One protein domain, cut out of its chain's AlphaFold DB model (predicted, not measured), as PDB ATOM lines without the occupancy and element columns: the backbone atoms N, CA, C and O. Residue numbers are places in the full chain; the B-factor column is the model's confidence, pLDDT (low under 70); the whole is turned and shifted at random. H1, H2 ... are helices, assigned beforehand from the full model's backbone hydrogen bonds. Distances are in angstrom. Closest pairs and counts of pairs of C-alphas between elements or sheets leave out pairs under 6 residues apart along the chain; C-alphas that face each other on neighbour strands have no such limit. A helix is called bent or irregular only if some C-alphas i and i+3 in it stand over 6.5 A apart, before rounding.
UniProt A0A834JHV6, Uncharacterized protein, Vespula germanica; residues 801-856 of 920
ATOM      1  N   ALA A 801     146.745 118.631 192.827       94.81
ATOM      2  CA  ALA A 801     145.880 117.516 192.460       94.81
ATOM      3  C   ALA A 801     144.524 117.605 193.178       94.81
ATOM      4  O   ALA A 801     144.314 117.020 194.242       94.81
ATOM      5  N   CYS A 802     143.593 118.340 192.573       93.56
ATOM      6  CA  CYS A 802     142.243 118.628 193.059       93.56
ATOM      7  C   CYS A 802     141.292 117.417 192.975       93.56
ATOM      8  O   CYS A 802     140.267 117.436 192.299       93.56
ATOM      9  N   ASN A 803     141.654 116.347 193.678       91.25
ATOM     10  CA  ASN A 803     140.803 115.200 193.994       91.25
ATOM     11  C   ASN A 803     140.380 115.253 195.479       91.25
ATOM     12  O   ASN A 803     140.750 116.185 196.200       91.25
ATOM     13  N   CYS A 804     139.639 114.246 195.958       91.62
ATOM     14  CA  CYS A 804     139.139 114.179 197.337       91.62
ATOM     15  C   CYS A 804     140.159 114.542 198.426       91.62
ATOM     16  O   CYS A 804     139.781 115.147 199.429       91.62
ATOM     17  N   SER A 805     141.439 114.197 198.243       92.25
ATOM     18  CA  SER A 805     142.496 114.478 199.224       92.25
ATOM     19  C   SER A 805     142.710 115.976 199.491       92.25
ATOM     20  O   SER A 805     143.144 116.331 200.583       92.25
ATOM     21  N   LEU A 806     142.337 116.859 198.553       94.06
ATOM     22  CA  LEU A 806     142.405 118.318 198.695       94.06
ATOM     23  C   LEU A 806     141.035 118.992 198.897       94.06
ATOM     24  O   LEU A 806     140.968 120.217 198.920       94.06
ATOM     25  N   GLN A 807     139.932 118.253 199.088       92.62
ATOM     26  CA  GLN A 807     138.597 118.861 199.275       92.62
ATOM     27  C   GLN A 807     138.536 119.797 200.503       92.62
ATOM     28  O   GLN A 807     137.820 120.799 200.486       92.62
ATOM     29  N   TRP A 808     139.327 119.518 201.543       92.81
ATOM     30  CA  TRP A 808     139.489 120.392 202.714       92.81
ATOM     31  C   TRP A 808     140.068 121.777 202.353       92.81
ATOM     32  O   TRP A 808     139.790 122.760 203.034       92.81
ATOM     33  N   MET A 809     140.817 121.909 201.246       93.31
ATOM     34  CA  MET A 809     141.322 123.215 200.809       93.31
ATOM     35  C   MET A 809     140.184 124.166 200.425       93.31
ATOM     36  O   MET A 809     140.314 125.367 200.633       93.31
ATOM     37  N   LEU A 810     139.069 123.652 199.897       92.12
ATOM     38  CA  LEU A 810     137.888 124.462 199.581       92.12
ATOM     39  C   LEU A 810     137.015 124.722 200.813       92.12
ATOM     40  O   LEU A 810     136.464 125.811 200.955       92.12
ATOM     41  N   ASN A 811     136.896 123.722 201.690       90.44
ATOM     42  CA  ASN A 811     136.036 123.780 202.870       90.44
ATOM     43  C   ASN A 811     136.619 124.679 203.973       90.44
ATOM     44  O   ASN A 811     135.899 125.490 204.550       90.44
ATOM     45  N   ASP A 812     137.912 124.513 204.264       91.75
ATOM     46  CA  ASP A 812     138.539 124.972 205.505       91.75
ATOM     47  C   ASP A 812     139.604 126.050 205.245       91.75
ATOM     48  O   ASP A 812     139.637 127.070 205.935       91.75
ATOM     49  N   LEU A 813     140.458 125.868 204.227       93.00
ATOM     50  CA  LEU A 813     141.565 126.789 203.928       93.00
ATOM     51  C   LEU A 813     141.109 128.032 203.149       93.00
ATOM     52  O   LEU A 813     141.351 129.158 203.584       93.00
ATOM     53  N   LEU A 814     140.446 127.841 202.005       92.88
ATOM     54  CA  LEU A 814     140.025 128.914 201.099       92.88
ATOM     55  C   LEU A 814     139.202 130.010 201.807       92.88
ATOM     56  O   LEU A 814     139.487 131.183 201.558       92.88
ATOM     57  N   PRO A 815     138.252 129.706 202.721       92.00
ATOM     58  CA  PRO A 815     137.516 130.750 203.428       92.00
ATOM     59  C   PRO A 815     138.374 131.564 204.399       92.00
ATOM     60  O   PRO A 815     138.127 132.758 204.552       92.00
ATOM     61  N   GLN A 816     139.389 130.952 205.018       92.50
ATOM     62  CA  GLN A 816     140.326 131.652 205.901       92.50
ATOM     63  C   GLN A 816     141.260 132.557 205.085       92.50
ATOM     64  O   GLN A 816     141.390 133.738 205.397       92.50
ATOM     65  N   LEU A 817     141.831 132.059 203.981       92.25
ATOM     66  CA  LEU A 817     142.693 132.865 203.106       92.25
ATOM     67  C   LEU A 817     141.945 134.038 202.453       92.25
ATOM     68  O   LEU A 817     142.505 135.127 202.357       92.25
ATOM     69  N   TYR A 818     140.670 133.863 202.084       90.88
ATOM     70  CA  TYR A 818     139.835 134.941 201.536       90.88
ATOM     71  C   TYR A 818     139.597 136.089 202.538       90.88
ATOM     72  O   TYR A 818     139.375 137.222 202.126       90.88
ATOM     73  N   VAL A 819     139.646 135.822 203.848       90.31
ATOM     74  CA  VAL A 819     139.523 136.859 204.891       90.31
ATOM     75  C   VAL A 819     140.885 137.448 205.262       90.31
ATOM     76  O   VAL A 819     140.995 138.658 205.429       90.31
ATOM     77  N   ILE A 820     141.919 136.610 205.383       90.75
ATOM     78  CA  ILE A 820     143.250 137.019 205.852       90.75
ATOM     79  C   ILE A 820     144.006 137.815 204.781       90.75
ATOM     80  O   ILE A 820     144.552 138.878 205.068       90.75
ATOM     81  N   ASN A 821     144.068 137.302 203.548       90.56
ATOM     82  CA  ASN A 821     144.817 137.916 202.454       90.56
ATOM     83  C   ASN A 821     144.325 137.381 201.090       90.56
ATOM     84  O   ASN A 821     144.859 136.389 200.592       90.56
ATOM     85  N   PRO A 822     143.357 138.047 200.430       89.62
ATOM     86  CA  PRO A 822     142.831 137.613 199.131       89.62
ATOM     87  C   PRO A 822     143.877 137.486 198.012       89.62
ATOM     88  O   PRO A 822     143.648 136.769 197.038       89.62
ATOM     89  N   SER A 823     145.018 138.180 198.109       91.19
ATOM     90  CA  SER A 823     145.972 138.290 196.995       91.19
ATOM     91  C   SER A 823     146.666 136.969 196.633       91.19
ATOM     92  O   SER A 823     147.006 136.765 195.465       91.19
ATOM     93  N   ILE A 824     146.781 136.041 197.590       91.50
ATOM     94  CA  ILE A 824     147.351 134.692 197.402       91.50
ATOM     95  C   ILE A 824     146.393 133.716 196.693       91.50
ATOM     96  O   ILE A 824     146.734 132.559 196.456       91.50
ATOM     97  N   LEU A 825     145.179 134.161 196.343       91.25
ATOM     98  CA  LEU A 825     144.181 133.361 195.623       91.25
ATOM     99  C   LEU A 825     144.137 133.663 194.114       91.25
ATOM    100  O   LEU A 825     143.540 132.896 193.355       91.25
ATOM    101  N   ASN A 826     144.781 134.747 193.664       87.88
ATOM    102  CA  ASN A 826     144.694 135.279 192.295       87.88
ATOM    103  C   ASN A 826     145.029 134.256 191.195       87.88
ATOM    104  O   ASN A 826     144.406 134.260 190.129       87.88
ATOM    105  N   ASN A 827     145.998 133.379 191.450       90.00
ATOM    106  CA  ASN A 827     146.457 132.305 190.569       90.00
ATOM    107  C   ASN A 827     146.535 130.947 191.296       90.00
ATOM    108  O   ASN A 827     147.272 130.054 190.875       90.00
ATOM    109  N   LEU A 828     145.752 130.759 192.366       93.62
ATOM    110  CA  LEU A 828     145.608 129.454 193.013       93.62
ATOM    111  C   LEU A 828     144.665 128.581 192.172       93.62
ATOM    112  O   LEU A 828     143.448 128.789 192.167       93.62
ATOM    113  N   ARG A 829     145.237 127.640 191.414       93.88
ATOM    114  CA  ARG A 829     144.551 126.833 190.391       93.88
ATOM    115  C   ARG A 829     144.799 125.336 190.578       93.88
ATOM    116  O   ARG A 829     145.800 124.933 191.162       93.88
ATOM    117  N   CYS A 830     143.894 124.525 190.042       93.88
ATOM    118  CA  CYS A 830     144.053 123.078 189.924       93.88
ATOM    119  C   CYS A 830     144.877 122.708 188.678       93.88
ATOM    120  O   CYS A 830     144.717 123.328 187.627       93.88
ATOM    121  N   ALA A 831     145.719 121.675 188.767       94.50
ATOM    122  CA  ALA A 831     146.461 121.131 187.621       94.50
ATOM    123  C   ALA A 831     145.986 119.729 187.204       94.50
ATOM    124  O   ALA A 831     146.102 119.355 186.041       94.50
ATOM    125  N   THR A 832     145.423 118.953 188.133       90.69
ATOM    126  CA  THR A 832     144.717 117.695 187.837       90.69
ATOM    127  C   THR A 832     143.465 117.576 188.720       90.69
ATOM    128  O   THR A 832     143.437 118.204 189.780       90.69
ATOM    129  N   PRO A 833     142.436 116.788 188.338       91.38
ATOM    130  CA  PRO A 833     142.261 116.072 187.063       91.38
ATOM    131  C   PRO A 833     142.071 117.016 185.861       91.38
ATOM    132  O   PRO A 833     141.864 118.214 186.034       91.38
ATOM    133  N   LEU A 834     142.120 116.472 184.638       86.06
ATOM    134  CA  LEU A 834     141.960 117.237 183.387       86.06
ATOM    135  C   LEU A 834     140.660 118.058 183.334       86.06
ATOM    136  O   LEU A 834     140.665 119.159 182.797       86.06
ATOM    137  N   SER A 835     139.573 117.562 183.934       86.00
ATOM    138  CA  SER A 835     138.285 118.264 184.033       86.00
ATOM    139  C   SER A 835     138.311 119.524 184.907       86.00
ATOM    140  O   SER A 835     137.391 120.330 184.821       86.00
ATOM    141  N   LEU A 836     139.342 119.701 185.742       88.00
ATOM    142  CA  LEU A 836     139.541 120.876 186.597       88.00
ATOM    143  C   LEU A 836     140.813 121.665 186.231       88.00
ATOM    144  O   LEU A 836     141.182 122.595 186.950       88.00
ATOM    145  N   LEU A 837     141.497 121.313 185.135       89.38
ATOM    146  CA  LEU A 837     142.759 121.929 184.719       89.38
ATOM    147  C   LEU A 837     142.626 123.455 184.585       89.38
ATOM    148  O   LEU A 837     141.724 123.965 183.927       89.38
ATOM    149  N   ASN A 838     143.557 124.183 185.202       86.00
ATOM    150  CA  ASN A 838     143.643 125.644 185.253       86.00
ATOM    151  C   ASN A 838     142.458 126.377 185.917       86.00
ATOM    152  O   ASN A 838     142.523 127.605 186.041       86.00
ATOM    153  N   ILE A 839     141.424 125.692 186.417       88.62
ATOM    154  CA  ILE A 839     140.325 126.352 187.141       88.62
ATOM    155  C   ILE A 839     140.851 126.917 188.471       88.62
ATOM    156  O   ILE A 839     141.585 126.248 189.204       88.62
ATOM    157  N   ARG A 840     140.492 128.171 188.784       91.00
ATOM    158  CA  ARG A 840     140.839 128.817 190.062       91.00
ATOM    159  C   ARG A 840     140.010 128.249 191.208       91.00
ATOM    160  O   ARG A 840     138.785 128.233 191.120       91.00
ATOM    161  N   LEU A 841     140.649 127.958 192.341       88.88
ATOM    162  CA  LEU A 841     139.949 127.476 193.538       88.88
ATOM    163  C   LEU A 841     138.921 128.494 194.071       88.88
ATOM    164  O   LEU A 841     137.886 128.096 194.600       88.88
ATOM    165  N   VAL A 842     139.158 129.799 193.878       87.44
ATOM    166  CA  VAL A 842     138.246 130.874 194.320       87.44
ATOM    167  C   VAL A 842     136.863 130.829 193.653       87.44
ATOM    168  O   VAL A 842     135.902 131.318 194.239       87.44
ATOM    169  N   HIS A 843     136.723 130.187 192.484       84.06
ATOM    170  CA  HIS A 843     135.424 129.996 191.819       84.06
ATOM    171  C   HIS A 843     134.436 129.187 192.683       84.06
ATOM    172  O   HIS A 843     133.226 129.361 192.578       84.06
ATOM    173  N   TRP A 844     134.947 128.352 193.594       84.50
ATOM    174  CA  TRP A 844     134.149 127.543 194.517       84.50
ATOM    175  C   TRP A 844     134.053 128.127 195.935       84.50
ATOM    176  O   TRP A 844     133.638 127.438 196.870       84.50
ATOM    177  N   TYR A 845     134.413 129.398 196.131       81.88
ATOM    178  CA  TYR A 845     134.240 130.067 197.418       81.88
ATOM    179  C   TYR A 845     132.757 130.057 197.846       81.88
ATOM    180  O   TYR A 845     131.874 130.447 197.086       81.88
ATOM    181  N   LYS A 846     132.484 129.588 199.074       77.00
ATOM    182  CA  LYS A 846     131.135 129.338 199.643       77.00
ATOM    183  C   LYS A 846     130.296 128.246 198.941       77.00
ATOM    184  O   LYS A 846     129.112 128.102 199.260       77.00
ATOM    185  N   TRP A 847     130.870 127.448 198.038       79.06
ATOM    186  CA  TRP A 847     130.162 126.339 197.389       79.06
ATOM    187  C   TRP A 847     129.869 125.191 198.374       79.06
ATOM    188  O   TRP A 847     130.704 124.852 199.208       79.06
ATOM    189  N   LYS A 848     128.675 124.581 198.292       71.00
ATOM    190  CA  LYS A 848     128.183 123.610 199.299       71.00
ATOM    191  C   LYS A 848     128.334 122.123 198.931       71.00
ATOM    192  O   LYS A 848     128.208 121.279 199.814       71.00
ATOM    193  N   LYS A 849     128.568 121.779 197.656       77.75
ATOM    194  CA  LYS A 849     128.821 120.390 197.199       77.75
ATOM    195  C   LYS A 849     130.326 120.066 197.210       77.75
ATOM    196  O   LYS A 849     131.144 120.968 197.046       77.75
ATOM    197  N   LYS A 850     130.706 118.787 197.339       82.31
ATOM    198  CA  LYS A 850     132.116 118.345 197.336       82.31
ATOM    199  C   LYS A 850     132.688 118.239 195.910       82.31
ATOM    200  O   LYS A 850     132.820 117.142 195.375       82.31
ATOM    201  N   ILE A 851     133.038 119.370 195.298       85.12
ATOM    202  CA  ILE A 851     133.501 119.438 193.894       85.12
ATOM    203  C   ILE A 851     134.611 118.427 193.557       85.12
ATOM    204  O   ILE A 851     134.576 117.838 192.485       85.12
ATOM    205  N   PHE A 852     135.571 118.193 194.457       87.44
ATOM    206  CA  PHE A 852     136.701 117.290 194.199       87.44
ATOM    207  C   PHE A 852     136.401 115.806 194.509       87.44
ATOM    208  O   PHE A 852     137.289 114.967 194.357       87.44
ATOM    209  N   CYS A 853     135.190 115.480 194.982       81.44
ATOM    210  CA  CYS A 853     134.770 114.118 195.346       81.44
ATOM    211  C   CYS A 853     133.524 113.596 194.620       81.44
ATOM    212  O   CYS A 853     133.257 112.401 194.716       81.44
ATOM    213  N   ASN A 854     132.729 114.447 193.970       70.69
ATOM    214  CA  ASN A 854     131.613 113.976 193.151       70.69
ATOM    215  C   ASN A 854     132.151 113.359 191.849       70.69
ATOM    216  O   ASN A 854     133.132 113.853 191.286       70.69
ATOM    217  N   ASP A 855     131.491 112.310 191.353       55.06
ATOM    218  CA  ASP A 855     131.804 111.759 190.035       55.06
ATOM    219  C   ASP A 855     131.615 112.830 188.953       55.06
ATOM    220  O   ASP A 855     130.641 113.588 188.942       55.06
ATOM    221  N   ILE A 856     132.571 112.900 188.024       52.28
ATOM    222  CA  ILE A 856     132.681 113.992 187.039       52.28
ATOM    223  C   ILE A 856     131.456 114.043 186.095       52.28
ATOM    224  O   ILE A 856     131.148 115.095 185.533       52.28
TER     225      ILE A 856
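Overview. This is residues 801 to 856 of the 920 residues of an uncharacterized protein of Vespula germanica (UniProt A0A834JHV6). One long, uneven helix, H1, makes the length of this domain, and the rest of the chain is mostly loop that runs back beside it. At one end of H1 the chain turns tightly into the short H2; a long loop returns toward the other end of H1, folds back, and brings the short H3 over the middle of H1, before a tail runs back toward the end where H1 begins. The printed part has 56 residues, with three named helices in the order H1, H2, H3 and no named strand; the class is all helix, though under half of the residues, 25 of the 56, are in named elements. The whole is compact, with a radius of gyration of the C-alphas of 10.7 A, and elongated, spanning 31 by 21 by 16 A.

Arrangement. Begin with H1, residues 804 to 820, which has a kink of 36 degrees near residue 814. Look next at H3, residues 841 to 844: it touches H1, which meets it with residues 810 to 814 alone, and the closest C-alphas are those of Leu 810 and Trp 844, 7.0 A apart. H2, residues 822 to 825, and H1 only just touch, with 3 pairs of C-alphas within 8 A, and they touch only at the corner by their link. H1 touches H2 with residues 817 to 818 alone; the closest C-alphas of the two helices are those of Tyr 818 and Leu 825, 7.5 A apart. H2 and H3 are close but not clearly touching: their closest C-alphas, those of Leu 825 and Val 842, are 6.6 A apart. In H1, 6 of 13 pairs of O i and N i+4 are within hydrogen-bond range, beside 8 of 14 pairs of O i and N i+3; H2 and H3 are too short for any O i to N i+4 pair.

Along the chain. Find C-alpha 804 at (139.139, 114.179, 197.337); from there H1 runs 24.7 A to C-alpha 820 at (143.250, 137.019, 205.852). H1 is irregular: C-alphas 805 and 808 are 7.5 A apart. H2, from Pro 822 to Leu 825, is 5.7 A long. H3, from Leu 841 to Trp 844, is 5.9 A long and ends at C-alpha 844, at (134.149, 127.543, 194.517).

Size, cuts and confidence. Look at Ile 820 and Asp 855 for the two C-alphas farthest apart, 31.9 A. The printed part has no cut. The link from H1 to H2 is tight, with 1 residue, and the link from H2 to H3 is long, with 15 residues, 826 to 840. Residues 845 to 856 are a second long stretch with no named element. The mean pLDDT of the printed part is 87.4, and residues 855 to 856 are under 70.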